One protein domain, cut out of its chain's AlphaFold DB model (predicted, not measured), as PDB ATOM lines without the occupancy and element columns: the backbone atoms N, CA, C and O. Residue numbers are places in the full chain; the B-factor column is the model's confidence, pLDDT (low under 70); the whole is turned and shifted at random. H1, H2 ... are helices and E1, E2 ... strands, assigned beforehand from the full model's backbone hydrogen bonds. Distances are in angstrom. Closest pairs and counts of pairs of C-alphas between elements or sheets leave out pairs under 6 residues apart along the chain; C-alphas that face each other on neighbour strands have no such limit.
ATOM      1  N   GLU A 225     160.292 228.343  76.202       92.56
ATOM      2  CA  GLU A 225     159.732 227.350  77.119       92.56
ATOM      3  C   GLU A 225     160.547 226.048  77.144       92.56
ATOM      4  O   GLU A 225     160.769 225.485  78.216       92.56
ATOM      5  N   VAL A 226     161.077 225.609  75.996       92.06
ATOM      6  CA  VAL A 226     161.938 224.420  75.909       92.06
ATOM      7  C   VAL A 226     163.309 224.706  76.518       92.06
ATOM      8  O   VAL A 226     163.832 223.881  77.266       92.06
ATOM      9  N   GLU A 227     163.876 225.890  76.267       92.62
ATOM     10  CA  GLU A 227     165.117 226.334  76.910       92.62
ATOM     11  C   GLU A 227     164.951 226.422  78.438       92.62
ATOM     12  O   GLU A 227     165.810 225.951  79.183       92.62
ATOM     13  N   ALA A 228     163.833 226.964  78.924       94.50
ATOM     14  CA  ALA A 228     163.548 227.018  80.355       94.50
ATOM     15  C   ALA A 228     163.389 225.619  80.968       94.50
ATOM     16  O   ALA A 228     163.946 225.342  82.031       94.50
ATOM     17  N   ALA A 229     162.676 224.714  80.294       93.62
ATOM     18  CA  ALA A 229     162.529 223.335  80.746       93.62
ATOM     19  C   ALA A 229     163.884 222.602  80.791       93.62
ATOM     20  O   ALA A 229     164.184 221.922  81.774       93.62
ATOM     21  N   LEU A 230     164.743 222.809  79.785       90.88
ATOM     22  CA  LEU A 230     166.131 222.335  79.779       90.88
ATOM     23  C   LEU A 230     166.924 222.884  80.970       90.88
ATOM     24  O   LEU A 230     167.581 222.112  81.668       90.88
ATOM     25  N   TYR A 231     166.836 224.188  81.237       91.06
ATOM     26  CA  TYR A 231     167.511 224.820  82.371       91.06
ATOM     27  C   TYR A 231     167.112 224.179  83.703       91.06
ATOM     28  O   TYR A 231     167.981 223.781  84.476       91.06
ATOM     29  N   PHE A 232     165.810 224.040  83.969       91.44
ATOM     30  CA  PHE A 232     165.322 223.462  85.225       91.44
ATOM     31  C   PHE A 232     165.661 221.976  85.353       91.44
ATOM     32  O   PHE A 232     166.000 221.521  86.451       91.44
ATOM     33  N   TYR A 233     165.627 221.232  84.243       87.38
ATOM     34  CA  TYR A 233     166.098 219.850  84.201       87.38
ATOM     35  C   TYR A 233     167.579 219.764  84.605       87.38
ATOM     36  O   TYR A 233     167.924 219.017  85.523       87.38
ATOM     37  N   LEU A 234     168.448 220.565  83.976       81.75
ATOM     38  CA  LEU A 234     169.883 220.583  84.271       81.75
ATOM     39  C   LEU A 234     170.158 221.042  85.704       81.75
ATOM     40  O   LEU A 234     170.888 220.359  86.417       81.75
ATOM     41  N   ASN A 235     169.531 222.131  86.156       82.56
ATOM     42  CA  ASN A 235     169.669 222.634  87.523       82.56
ATOM     43  C   ASN A 235     169.303 221.553  88.545       82.56
ATOM     44  O   ASN A 235     170.060 221.278  89.467       82.56
ATOM     45  N   THR A 236     168.190 220.855  88.331       76.00
ATOM     46  CA  THR A 236     167.725 219.824  89.263       76.00
ATOM     47  C   THR A 236     168.617 218.587  89.283       76.00
ATOM     48  O   THR A 236     168.751 217.958  90.334       76.00
ATOM     49  N   LYS A 237     169.202 218.208  88.140       72.94
ATOM     50  CA  LYS A 237     170.114 217.058  88.044       72.94
ATOM     51  C   LYS A 237     171.528 217.381  88.518       72.94
ATOM     52  O   LYS A 237     172.226 216.473  88.959       72.94
ATOM     53  N   MET A 238     171.955 218.636  88.400       64.62
ATOM     54  CA  MET A 238     173.340 219.048  88.634       64.62
ATOM     55  C   MET A 238     173.539 219.838  89.924       64.62
ATOM     56  O   MET A 238     174.684 220.122  90.242       64.62
ATOM     57  N   VAL A 239     172.488 220.198  90.666       61.19
ATOM     58  CA  VAL A 239     172.569 221.013  91.892       61.19
ATOM     59  C   VAL A 239     171.889 220.308  93.069       61.19
ATOM     60  O   VAL A 239     170.871 219.630  92.901       61.19
ATOM     61  N   GLU A 240     172.452 220.457  94.273       52.88
ATOM     62  CA  GLU A 240     171.855 219.931  95.506       52.88
ATOM     63  C   GLU A 240     170.468 220.534  95.793       52.88
ATOM     64  O   GLU A 240     170.157 221.658  95.401       52.88
ATOM     65  N   LEU A 241     169.627 219.792  96.526       53.59
ATOM     66  CA  LEU A 241     168.228 220.140  96.823       53.59
ATOM     67  C   LEU A 241     168.015 221.568  97.355       53.59
ATOM     68  O   LEU A 241     167.004 222.176  97.016       53.59
ATOM     69  N   LEU A 242     168.952 222.100  98.146       45.31
ATOM     70  CA  LEU A 242     168.851 223.425  98.769       45.31
ATOM     71  C   LEU A 242     169.235 224.590  97.840       45.31
ATOM     72  O   LEU A 242     168.927 225.735  98.160       45.31
ATOM     73  N   ALA A 243     169.879 224.319  96.701       58.03
ATOM     74  CA  ALA A 243     170.315 225.329  95.731       58.03
ATOM     75  C   ALA A 243     169.551 225.240  94.394       58.03
ATOM     76  O   ALA A 243     169.967 225.810  93.384       58.03
ATOM     77  N   LYS A 244     168.418 224.524  94.381       73.25
ATOM     78  CA  LYS A 244     167.553 224.418  93.203       73.25
ATOM     79  C   LYS A 244     166.857 225.745  92.921       73.25
ATOM     80  O   LYS A 244     166.118 226.272  93.751       73.25
ATOM     81  N   GLU A 245     167.063 226.248  91.713       80.62
ATOM     82  CA  GLU A 245     166.446 227.473  91.225       80.62
ATOM     83  C   GLU A 245     165.017 227.197  90.762       80.62
ATOM     84  O   GLU A 245     164.744 226.245  90.032       80.62
ATOM     85  N   THR A 246     164.092 228.072  91.150       88.56
ATOM     86  CA  THR A 246     162.673 227.957  90.767       88.56
ATOM     87  C   THR A 246     162.267 228.953  89.687       88.56
ATOM     88  O   THR A 246     161.122 228.935  89.232       88.56
ATOM     89  N   LYS A 247     163.194 229.811  89.241       93.19
ATOM     90  CA  LYS A 247     162.957 230.842  88.229       93.19
ATOM     91  C   LYS A 247     164.048 230.835  87.157       93.19
ATOM     92  O   LYS A 247     165.229 230.714  87.466       93.19
ATOM     93  N   TYR A 248     163.644 231.032  85.905       92.12
ATOM     94  CA  TYR A 248     164.535 231.248  84.766       92.12
ATOM     95  C   TYR A 248     163.922 232.276  83.815       92.12
ATOM     96  O   TYR A 248     162.943 232.004  83.117       92.12
ATOM     97  N   GLY A 249     164.461 233.498  83.820       91.50
ATOM     98  CA  GLY A 249     163.853 234.625  83.111       91.50
ATOM     99  C   GLY A 249     162.409 234.859  83.571       91.50
ATOM    100  O   GLY A 249     162.161 235.117  84.750       91.50
ATOM    101  N   ARG A 250     161.462 234.749  82.636       92.38
ATOM    102  CA  ARG A 250     160.012 234.855  82.882       92.38
ATOM    103  C   ARG A 250     159.326 233.532  83.239       92.38
ATOM    104  O   ARG A 250     158.121 233.509  83.457       92.38
ATOM    105  N   PHE A 251     160.064 232.427  83.251       96.31
ATOM    106  CA  PHE A 251     159.510 231.115  83.553       96.31
ATOM    107  C   PHE A 251     159.714 230.773  85.024       96.31
ATOM    108  O   PHE A 251     160.756 231.083  85.613       96.31
ATOM    109  N   LYS A 252     158.724 230.102  85.605       96.00
ATOM    110  CA  LYS A 252     158.771 229.557  86.960       96.00
ATOM    111  C   LYS A 252     158.524 228.054  86.919       96.00
ATOM    112  O   LYS A 252     157.608 227.601  86.234       96.00
ATOM    113  N   LEU A 253     159.316 227.299  87.673       95.25
ATOM    114  CA  LEU A 253     159.102 225.870  87.884       95.25
ATOM    115  C   LEU A 253     157.903 225.663  88.817       95.25
ATOM    116  O   LEU A 253     157.868 226.228  89.913       95.25
ATOM    117  N   LEU A 254     156.921 224.878  88.373       94.50
ATOM    118  CA  LEU A 254     155.754 224.503  89.174       94.50
ATOM    119  C   LEU A 254     155.928 223.121  89.792       94.50
ATOM    120  O   LEU A 254     155.716 222.956  90.991       94.50
ATOM    121  N   GLU A 255     156.332 222.143  88.985       93.44
ATOM    122  CA  GLU A 255     156.486 220.763  89.430       93.44
ATOM    123  C   GLU A 255     157.631 220.079  88.681       93.44
ATOM    124  O   GLU A 255     157.841 220.303  87.490       93.44
ATOM    125  N   LEU A 256     158.363 219.215  89.384       90.38
ATOM    126  CA  LEU A 256     159.307 218.286  88.780       90.38
ATOM    127  C   LEU A 256     159.268 216.962  89.536       90.38
ATOM    128  O   LEU A 256     159.482 216.928  90.749       90.38
ATOM    129  N   ARG A 257     159.026 215.867  88.814       89.88
ATOM    130  CA  ARG A 257     158.975 214.509  89.368       89.88
ATOM    131  C   ARG A 257     159.882 213.578  88.579       89.88
ATOM    132  O   ARG A 257     159.842 213.563  87.353       89.88
ATOM    133  N   ASN A 258     160.686 212.786  89.285       84.31
ATOM    134  CA  ASN A 258     161.413 211.676  88.671       84.31
ATOM    135  C   ASN A 258     160.488 210.454  88.676       84.31
ATOM    136  O   ASN A 258     160.098 209.993  89.748       84.31
ATOM    137  N   ILE A 259     160.131 209.975  87.493       86.00
ATOM    138  CA  ILE A 259     159.397 208.728  87.260       86.00
ATOM    139  C   ILE A 259     160.425 207.739  86.689       86.00
ATOM    140  O   ILE A 259     161.392 208.181  86.076       86.00
ATOM    141  N   GLU A 260     160.280 206.435  86.945       81.06
ATOM    142  CA  GLU A 260     161.332 205.420  86.713       81.06
ATOM    143  C   GLU A 260     162.117 205.621  85.404       81.06
ATOM    144  O   GLU A 260     163.342 205.735  85.440       81.06
ATOM    145  N   ASP A 261     161.409 205.791  84.286       83.19
ATOM    146  CA  ASP A 261     162.028 205.929  82.965       83.19
ATOM    147  C   ASP A 261     162.204 207.380  82.482       83.19
ATOM    148  O   ASP A 261     162.970 207.622  81.549       83.19
ATOM    149  N   TYR A 262     161.515 208.366  83.073       87.38
ATOM    150  CA  TYR A 262     161.489 209.750  82.574       87.38
ATOM    151  C   TYR A 262     161.292 210.804  83.670       87.38
ATOM    152  O   TYR A 262     160.786 210.545  84.759       87.38
ATOM    153  N   VAL A 263     161.647 212.053  83.374       87.69
ATOM    154  CA  VAL A 263     161.377 213.190  84.265       87.69
ATOM    155  C   VAL A 263     160.154 213.951  83.770       87.69
ATOM    156  O   VAL A 263     160.157 214.447  82.646       87.69
ATOM    157  N   TYR A 264     159.127 214.067  84.611       93.44
ATOM    158  CA  TYR A 264     158.013 214.988  84.388       93.44
ATOM    159  C   TYR A 264     158.396 216.379  84.889       93.44
ATOM    160  O   TYR A 264     158.914 216.518  86.002       93.44
ATOM    161  N   LEU A 265     158.116 217.404  84.091       93.94
ATOM    162  CA  LEU A 265     158.411 218.796  84.402       93.94
ATOM    163  C   LEU A 265     157.254 219.694  83.961       93.94
ATOM    164  O   LEU A 265     156.835 219.650  82.807       93.94
ATOM    165  N   GLU A 266     156.784 220.548  84.867       95.75
ATOM    166  CA  GLU A 266     155.786 221.583  84.593       95.75
ATOM    167  C   GLU A 266     156.350 222.966  84.920       95.75
ATOM    168  O   GLU A 266     156.814 223.230  86.034       95.75
ATOM    169  N   ILE A 267     156.272 223.868  83.946       96.25
ATOM    170  CA  ILE A 267     156.660 225.274  84.080       96.25
ATOM    171  C   ILE A 267     155.501 226.184  83.694       96.25
ATOM    172  O   ILE A 267     154.637 225.812  82.902       96.25
ATOM    173  N   ILE A 268     155.515 227.403  84.225       95.69
ATOM    174  CA  ILE A 268     154.605 228.474  83.827       95.69
ATOM    175  C   ILE A 268     155.394 229.678  83.327       95.69
ATOM    176  O   ILE A 268     156.370 230.098  83.954       95.69
ATOM    177  N   ASP A 269     154.963 230.250  82.212       95.06
ATOM    178  CA  ASP A 269     155.386 231.576  81.777       95.06
ATOM    179  C   ASP A 269     154.563 232.621  82.538       95.06
ATOM    180  O   ASP A 269     153.348 232.738  82.376       95.06
ATOM    181  N   THR A 270     155.213 233.396  83.404       94.00
ATOM    182  CA  THR A 270     154.515 234.357  84.269       94.00
ATOM    183  C   THR A 270     153.989 235.575  83.513       94.00
ATOM    184  O   THR A 270     153.223 236.351  84.081       94.00
ATOM    185  N   THR A 271     154.404 235.776  82.258       92.50
ATOM    186  CA  THR A 271     153.975 236.922  81.443       92.50
ATOM    187  C   THR A 271     152.666 236.657  80.716       92.50
ATOM    188  O   THR A 271     151.836 237.555  80.648       92.50
ATOM    189  N   ASN A 272     152.457 235.441  80.208       92.56
ATOM    190  CA  ASN A 272     151.240 235.052  79.481       92.56
ATOM    191  C   ASN A 272     150.411 233.969  80.208       92.56
ATOM    192  O   ASN A 272     149.413 233.498  79.674       92.56
ATOM    193  N   LEU A 273     150.832 233.564  81.412       94.19
ATOM    194  CA  LEU A 273     150.196 232.558  82.268       94.19
ATOM    195  C   LEU A 273     150.073 231.155  81.646       94.19
ATOM    196  O   LEU A 273     149.352 230.308  82.178       94.19
ATOM    197  N   MET A 274     150.785 230.883  80.549       91.62
ATOM    198  CA  MET A 274     150.768 229.578  79.897       91.62
ATOM    199  C   MET A 274     151.581 228.563  80.683       91.62
ATOM    200  O   MET A 274     152.718 228.818  81.085       91.62
ATOM    201  N   ARG A 275     150.991 227.384  80.868       93.31
ATOM    202  CA  ARG A 275     151.663 226.222  81.444       93.31
ATOM    203  C   ARG A 275     152.200 225.341  80.328       93.31
ATOM    204  O   ARG A 275     151.513 225.109  79.336       93.31
ATOM    205  N   HIS A 276     153.404 224.831  80.523       93.06
ATOM    206  CA  HIS A 276     154.045 223.889  79.619       93.06
ATOM    207  C   HIS A 276     154.471 222.661  80.414       93.06
ATOM    208  O   HIS A 276     155.118 222.787  81.457       93.06
ATOM    209  N   GLN A 277     154.088 221.486  79.921       94.25
ATOM    210  CA  GLN A 277     154.322 220.205  80.575       94.25
ATOM    211  C   GLN A 277     155.139 219.304  79.654       94.25
ATOM    212  O   GLN A 277     154.777 219.098  78.494       94.25
ATOM    213  N   TYR A 278     156.229 218.750  80.176       93.50
ATOM    214  CA  TYR A 278     157.155 217.921  79.416       93.50
ATOM    215  C   TYR A 278     157.463 216.615  80.141       93.50
ATOM    216  O   TYR A 278     157.749 216.613  81.338       93.50
ATOM    217  N   ASN A 279     157.487 215.525  79.378       92.38
ATOM    218  CA  ASN A 279     158.135 214.276  79.755       92.38
ATOM    219  C   ASN A 279     159.516 214.244  79.092       92.38
ATOM    220  O   ASN A 279     159.632 214.400  77.874       92.38
ATOM    221  N   ILE A 280     160.565 214.082  79.895       89.50
ATOM    222  CA  ILE A 280     161.957 214.179  79.453       89.50
ATOM    223  C   ILE A 280     162.634 212.825  79.635       89.50
ATOM    224  O   ILE A 280     162.861 212.379  80.762       89.50
ATOM    225  N   LEU A 281     162.993 212.198  78.517       88.38
ATOM    226  CA  LEU A 281     163.844 211.011  78.484       88.38
ATOM    227  C   LEU A 281     165.294 211.440  78.281       88.38
ATOM    228  O   LEU A 281     165.587 212.270  77.418       88.38
ATOM    229  N   SER A 282     166.212 210.856  79.047       80.69
ATOM    230  CA  SER A 282     167.637 211.162  78.945       80.69
ATOM    231  C   SER A 282     168.453 209.938  78.571       80.69
ATOM    232  O   SER A 282     168.326 208.891  79.199       80.69
ATOM    233  N   SER A 283     169.351 210.103  77.608       73.75
ATOM    234  CA  SER A 283     170.410 209.150  77.296       73.75
ATOM    235  C   SER A 283     171.735 209.905  77.270       73.75
ATOM    236  O   SER A 283     171.866 210.927  76.592       73.75
ATOM    237  N   SER A 284     172.717 209.438  78.033       62.50
ATOM    238  CA  SER A 284     174.042 210.048  78.084       62.50
ATOM    239  C   SER A 284     175.131 208.986  77.987       62.50
ATOM    240  O   SER A 284     175.050 207.923  78.598       62.50
ATOM    241  N   SER A 285     176.171 209.283  77.210       48.47
ATOM    242  CA  SER A 285     177.422 208.525  77.210       48.47
ATOM    243  C   SER A 285     178.601 209.473  77.003       48.47
ATOM    244  O   SER A 285     178.428 210.597  76.529       48.47
ATOM    245  N   ILE A 286     179.808 209.028  77.361       37.47
ATOM    246  CA  ILE A 286     181.039 209.818  77.189       37.47
ATOM    247  C   ILE A 286     181.284 210.134  75.701       37.47
ATOM    248  O   ILE A 286     181.752 211.218  75.372       37.47
ATOM    249  N   GLU A 287     180.919 209.216  74.805       45.41
ATOM    250  CA  GLU A 287     181.118 209.349  73.355       45.41
ATOM    251  C   GLU A 287     180.008 210.157  72.662       45.41
ATOM    252  O   GLU A 287     180.276 210.864  71.693       45.41
ATOM    253  N   LEU A 288     178.762 210.074  73.147       51.50
ATOM    254  CA  LEU A 288     177.585 210.679  72.498       51.50
ATOM    255  C   LEU A 288     177.116 211.984  73.157       51.50
ATOM    256  O   LEU A 288     176.202 212.635  72.643       51.50
ATOM    257  N   GLY A 289     177.717 212.368  74.286       55.94
ATOM    258  CA  GLY A 289     177.307 213.531  75.066       55.94
ATOM    259  C   GLY A 289     175.916 213.370  75.687       55.94
ATOM    260  O   GLY A 289     175.402 212.261  75.857       55.94
ATOM    261  N   LEU A 290     175.301 214.498  76.052       71.38
ATOM    262  CA  LEU A 290     173.950 214.530  76.609       71.38
ATOM    263  C   LEU A 290     172.920 214.557  75.473       71.38
ATOM    264  O   LEU A 290     172.923 215.487  74.665       71.38
ATOM    265  N   ASN A 291     172.021 213.573  75.453       77.31
ATOM    266  CA  ASN A 291     170.862 213.539  74.567       77.31
ATOM    267  C   ASN A 291     169.583 213.526  75.407       77.31
ATOM    268  O   ASN A 291     169.361 212.616  76.208       77.31
ATOM    269  N   LEU A 292     168.740 214.535  75.213       83.56
ATOM    270  CA  LEU A 292     167.439 214.650  75.861       83.56
ATOM    271  C   LEU A 292     166.331 214.629  74.812       83.56
ATOM    272  O   LEU A 292     166.459 215.242  73.751       83.56
ATOM    273  N   TYR A 293     165.238 213.950  75.130       90.44
ATOM    274  CA  TYR A 293     164.052 213.857  74.289       90.44
ATOM    275  C   TYR A 293     162.862 214.384  75.079       90.44
ATOM    276  O   TYR A 293     162.468 213.785  76.079       90.44
ATOM    277  N   PHE A 294     162.326 215.520  74.645       90.75
ATOM    278  CA  PHE A 294     161.188 216.184  75.267       90.75
ATOM    279  C   PHE A 294     159.926 215.819  74.491       90.75
ATOM    280  O   PHE A 294     159.861 216.051  73.283       90.75
ATOM    281  N   SER A 295     158.918 215.294  75.177       90.19
ATOM    282  CA  SER A 295     157.565 215.131  74.643       90.19
ATOM    283  C   SER A 295     156.577 215.945  75.472       90.19
ATOM    284  O   SER A 295     156.723 216.069  76.687       90.19
ATOM    285  N   ASN A 296     155.587 216.551  74.814       86.19
ATOM    286  CA  ASN A 296     154.537 217.293  75.510       86.19
ATOM    287  C   ASN A 296     153.655 216.309  76.292       86.19
ATOM    288  O   ASN A 296     153.091 215.390  75.702       86.19
ATOM    289  N   ALA A 297     153.538 216.496  77.607       79.06
ATOM    290  CA  ALA A 297     152.794 215.573  78.464       79.06
ATOM    291  C   ALA A 297     151.269 215.673  78.277       79.06
ATOM    292  O   ALA A 297     150.555 214.721  78.585       79.06
ATOM    293  N   SER A 298     150.763 216.801  77.766       71.94
ATOM    294  CA  SER A 298     149.333 217.003  77.509       71.94
ATOM    295  C   SER A 298     148.875 216.417  76.165       71.94
ATOM    296  O   SER A 298     147.674 216.341  75.910       71.94
ATOM    297  N   ASP A 299     149.809 216.013  75.298       67.31
ATOM    298  CA  ASP A 299     149.524 215.531  73.946       67.31
ATOM    299  C   ASP A 299     149.838 214.029  73.837       67.31
ATOM    300  O   ASP A 299     150.961 213.611  73.548       67.31
ATOM    301  N   ASN A 300     148.821 213.189  74.069       48.00
ATOM    302  CA  ASN A 300     148.942 211.722  74.047       48.00
ATOM    303  C   ASN A 300     149.387 211.152  72.681       48.00
ATOM    304  O   ASN A 300     149.722 209.971  72.583       48.00
ATOM    305  N   ASN A 301     149.411 211.963  71.617       46.66
ATOM    306  CA  ASN A 301     149.690 211.507  70.257       46.66
ATOM    307  C   ASN A 301     151.170 211.491  69.848       46.66
ATOM    308  O   ASN A 301     151.449 211.182  68.693       46.66
ATOM    309  N   SER A 302     152.129 211.731  70.752       48.69
ATOM    310  CA  SER A 302     153.556 211.381  70.549       48.69
ATOM    311  C   SER A 302     154.227 211.918  69.263       48.69
ATOM    312  O   SER A 302     155.256 211.385  68.852       48.69
ATOM    313  N   LYS A 303     153.670 212.928  68.577       52.16
ATOM    314  CA  LYS A 303     154.149 213.320  67.232       52.16
ATOM    315  C   LYS A 303     155.280 214.347  67.240       52.16
ATOM    316  O   LYS A 303     156.047 214.383  66.287       52.16
ATOM    317  N   ASN A 304     155.438 215.116  68.317       69.62
ATOM    318  CA  ASN A 304     156.447 216.173  68.405       69.62
ATOM    319  C   ASN A 304     157.441 215.879  69.533       69.62
ATOM    320  O   ASN A 304     157.320 216.407  70.637       69.62
ATOM    321  N   ILE A 305     158.417 215.011  69.251       84.19
ATOM    322  CA  ILE A 305     159.569 214.797  70.133       84.19
ATOM    323  C   ILE A 305     160.644 215.820  69.775       84.19
ATOM    324  O   ILE A 305     161.164 215.822  68.658       84.19
ATOM    325  N   ILE A 306     161.012 216.665  70.733       87.88
ATOM    326  CA  ILE A 306     162.095 217.634  70.574       87.88
ATOM    327  C   ILE A 306     163.380 216.991  71.090       87.88
ATOM    328  O   ILE A 306     163.519 216.716  72.284       87.88
ATOM    329  N   LYS A 307     164.323 216.734  70.179       88.88
ATOM    330  CA  LYS A 307     165.648 216.210  70.521       88.88
ATOM    331  C   LYS A 307     166.602 217.363  70.818       88.88
ATOM    332  O   LYS A 307     166.863 218.191  69.949       88.88
ATOM    333  N   ILE A 308     167.173 217.363  72.016       83.19
ATOM    334  CA  ILE A 308     168.186 218.323  72.454       83.19
ATOM    335  C   ILE A 308     169.494 217.573  72.675       83.19
ATOM    336  O   ILE A 308     169.566 216.628  73.461       83.19
ATOM    337  N   THR A 309     170.534 218.005  71.975       78.25
ATOM    338  CA  THR A 309     171.907 217.524  72.155       78.25
ATOM    339  C   THR A 309     172.758 218.600  72.820       78.25
ATOM    340  O   THR A 309     172.351 219.760  72.893       78.25
ATOM    341  N   THR A 310     173.983 218.267  73.230       69.94
ATOM    342  CA  THR A 310     174.941 219.251  73.765       69.94
ATOM    343  C   THR A 310     175.147 220.462  72.840       69.94
ATOM    344  O   THR A 310     175.345 221.565  73.333       69.94
ATOM    345  N   LYS A 311     175.020 220.299  71.513       70.00
ATOM    346  CA  LYS A 311     175.139 221.400  70.536       70.00
ATOM    347  C   LYS A 311     173.967 222.385  70.559       70.00
ATOM    348  O   LYS A 311     174.087 223.479  70.025       70.00
ATOM    349  N   ASN A 312     172.825 221.979  71.109       79.19
ATOM    350  CA  ASN A 312     171.628 222.812  71.184       79.19
ATOM    351  C   ASN A 312     171.579 223.644  72.475       79.19
ATOM    352  O   ASN A 312     170.700 224.490  72.601       79.19
ATOM    353  N   ILE A 313     172.483 223.398  73.432       74.69
ATOM    354  CA  ILE A 313     172.541 224.140  74.694       74.69
ATOM    355  C   ILE A 313     173.140 225.526  74.414       74.69
ATOM    356  O   ILE A 313     174.264 225.591  73.918       74.69
ATOM    357  N   PRO A 314     172.439 226.629  74.728       76.06
ATOM    358  CA  PRO A 314     172.967 227.973  74.504       76.06
ATOM    359  C   PRO A 314     174.232 228.243  75.327       76.06
ATOM    360  O   PRO A 314     174.272 227.896  76.508       76.06
ATOM    361  N   ASP A 315     175.216 228.949  74.760       70.50
ATOM    362  CA  ASP A 315     176.498 229.251  75.429       70.50
ATOM    363  C   ASP A 315     176.308 229.903  76.807       70.50
ATOM    364  O   ASP A 315     176.902 229.483  77.797       70.50
ATOM    365  N   ARG A 316     175.359 230.844  76.914       75.44
ATOM    366  CA  ARG A 316     174.989 231.479  78.193       75.44
ATOM    367  C   ARG A 316     174.582 230.473  79.274       75.44
ATOM    368  O   ARG A 316     174.808 230.699  80.457       75.44
ATOM    369  N   MET A 317     173.925 229.382  78.879       76.38
ATOM    370  CA  MET A 317     173.489 228.335  79.793       76.38
ATOM    371  C   MET A 317     174.658 227.425  80.151       76.38
ATOM    372  O   MET A 317     174.738 227.000  81.299       76.38
ATOM    373  N   ILE A 318     175.581 227.175  79.218       65.19
ATOM    374  CA  ILE A 318     176.825 226.447  79.494       65.19
ATOM    375  C   ILE A 318     177.621 227.163  80.591       65.19
ATOM    376  O   ILE A 318     178.077 226.502  81.524       65.19
ATOM    377  N   ASP A 319     177.722 228.493  80.545       62.53
ATOM    378  CA  ASP A 319     178.393 229.278  81.589       62.53
ATOM    379  C   ASP A 319     177.700 229.141  82.953       62.53
ATOM    380  O   ASP A 319     178.357 228.909  83.974       62.53
ATOM    381  N   ILE A 320     176.364 229.216  82.983       64.56
ATOM    382  CA  ILE A 320     175.586 229.043  84.219       64.56
ATOM    383  C   ILE A 320     175.759 227.625  84.781       64.56
ATOM    384  O   ILE A 320     176.072 227.461  85.960       64.56
ATOM    385  N   VAL A 321     175.619 226.598  83.943       62.59
ATOM    386  CA  VAL A 321     175.809 225.195  84.334       62.59
ATOM    387  C   VAL A 321     177.230 224.966  84.848       62.59
ATOM    388  O   VAL A 321     177.426 224.330  85.885       62.59
ATOM    389  N   SER A 322     178.226 225.547  84.181       55.38
ATOM    390  CA  SER A 322     179.621 225.507  84.623       55.38
ATOM    391  C   SER A 322     179.793 226.174  85.988       55.38
ATOM    392  O   SER A 322     180.536 225.667  86.827       55.38
ATOM    393  N   SER A 323     179.069 227.262  86.264       55.56
ATOM    394  CA  SER A 323     179.083 227.913  87.578       55.56
ATOM    395  C   SER A 323     178.483 227.042  88.689       55.56
ATOM    396  O   SER A 323     179.021 227.022  89.793       55.56
ATOM    397  N   TRP A 324     177.444 226.250  88.414       57.72
ATOM    398  CA  TRP A 324     176.893 225.295  89.386       57.72
ATOM    399  C   TRP A 324     177.881 224.191  89.734       57.72
ATOM    400  O   TRP A 324     178.071 223.871  90.908       57.72
ATOM    401  N   LEU A 325     178.583 223.685  88.719       48.59
ATOM    402  CA  LEU A 325     179.688 222.753  88.911       48.59
ATOM    403  C   LEU A 325     180.831 223.380  89.726       48.59
ATOM    404  O   LEU A 325     181.606 222.644  90.320       48.59
ATOM    405  N   LEU A 326     180.943 224.711  89.800       43.34
ATOM    406  CA  LEU A 326     181.894 225.419  90.667       43.34
ATOM    407  C   LEU A 326     181.331 225.705  92.079       43.34
ATOM    408  O   LEU A 326     182.116 225.766  93.027       43.34
ATOM    409  N   ILE A 327     180.009 225.869  92.236       41.56
ATOM    410  CA  ILE A 327     179.321 226.241  93.494       41.56
ATOM    411  C   ILE A 327     178.983 225.031  94.379       41.56
ATOM    412  O   ILE A 327     179.096 225.153  95.599       41.56
ATOM    413  N   ASN A 328     178.705 223.850  93.813       41.19
ATOM    414  CA  ASN A 328     178.555 222.586  94.569       41.19
ATOM    415  C   ASN A 328     179.832 222.151  95.331       41.19
ATOM    416  O   ASN A 328     179.891 221.070  95.906       41.19
TER     417      ASN A 328
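This is residues 225 to 328 of the 491 residues of the protein "DUF3536 domain-containing protein" of Spirochaetales bacterium (UniProt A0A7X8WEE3). What does the model look like? One twisted sheet of five strands, E1 to E5, curls round helix H1, and the second helix, H2, packs beside H1 away from the sheet. What are its parts? The printed part has 104 residues and runs H1 E1 E2 E3 E4 E5 H2, two named helices and five named strands, of class mixed; the sheet's order is E1 - E2 - E3 - E4 - E5, all antiparallel. How large is it? It is compact, with a radius of gyration of the C-alphas of 13.5 A, and rounded, spanning 39 by 34 by 26 A.

Where are the strands? E1 is residues 251 to 259, 22.7 A long, and bends by 56 degrees at residue 254; E2 is residues 262 to 269, 22.7 A. E3, the longest strand, is residues 275 to 285, 31.5 A, with C-alpha 275 at (151.663, 226.222, 81.444). E4 is residues 289 to 296, 23.1 A, and E5 is residues 306 to 309, 9.9 A. Where are the helices? H1 is residues 225 to 238, 19.7 A, and its C-alpha 225 is at (159.732, 227.350, 77.119). H2 is residues 315 to 327, 18.5 A, ending with C-alpha 327 at (179.321, 226.241, 93.494).

How is the sheet joined? It is a meander, each strand the antiparallel neighbour of the one before, and each successive pair is a hairpin. N 257 and O 264 of E1 and E2 are 2.9 A apart, N 265 and O 278 of E2 and E3 2.9 A, N 281 and O 293 of E3 and E4 3.0 A, and N 308 and O 292 of E4 and E5 2.8 A, each within hydrogen-bond range. What is on the sheet? H1 is on one face, making two layers, a helix layer and a sheet layer; the closest C-alphas of H1 and E2 are those of Ala 229 and Ile 267, 7.0 A. Where is H2? It is not on the sheet, but touches H1 at a shallow tilt of 21 degrees, the same way; their closest C-alphas, of Met 238 and Trp 324, are 7.2 A apart. In H1 and H2 every O i to N i+4 pair is within hydrogen-bond range.

How far does it reach? The two C-alphas farthest apart, of Asn 301 and Leu 326, are 40.6 A apart. Is it continuous? The printed part has no cut, and its one long link, H1 to E1, has 12 residues. Where is confidence low? The mean pLDDT of the printed part is 77.6, and residues 238 to 243, 284 to 289, 299 to 304, 310 and 318 to 328 are under 70.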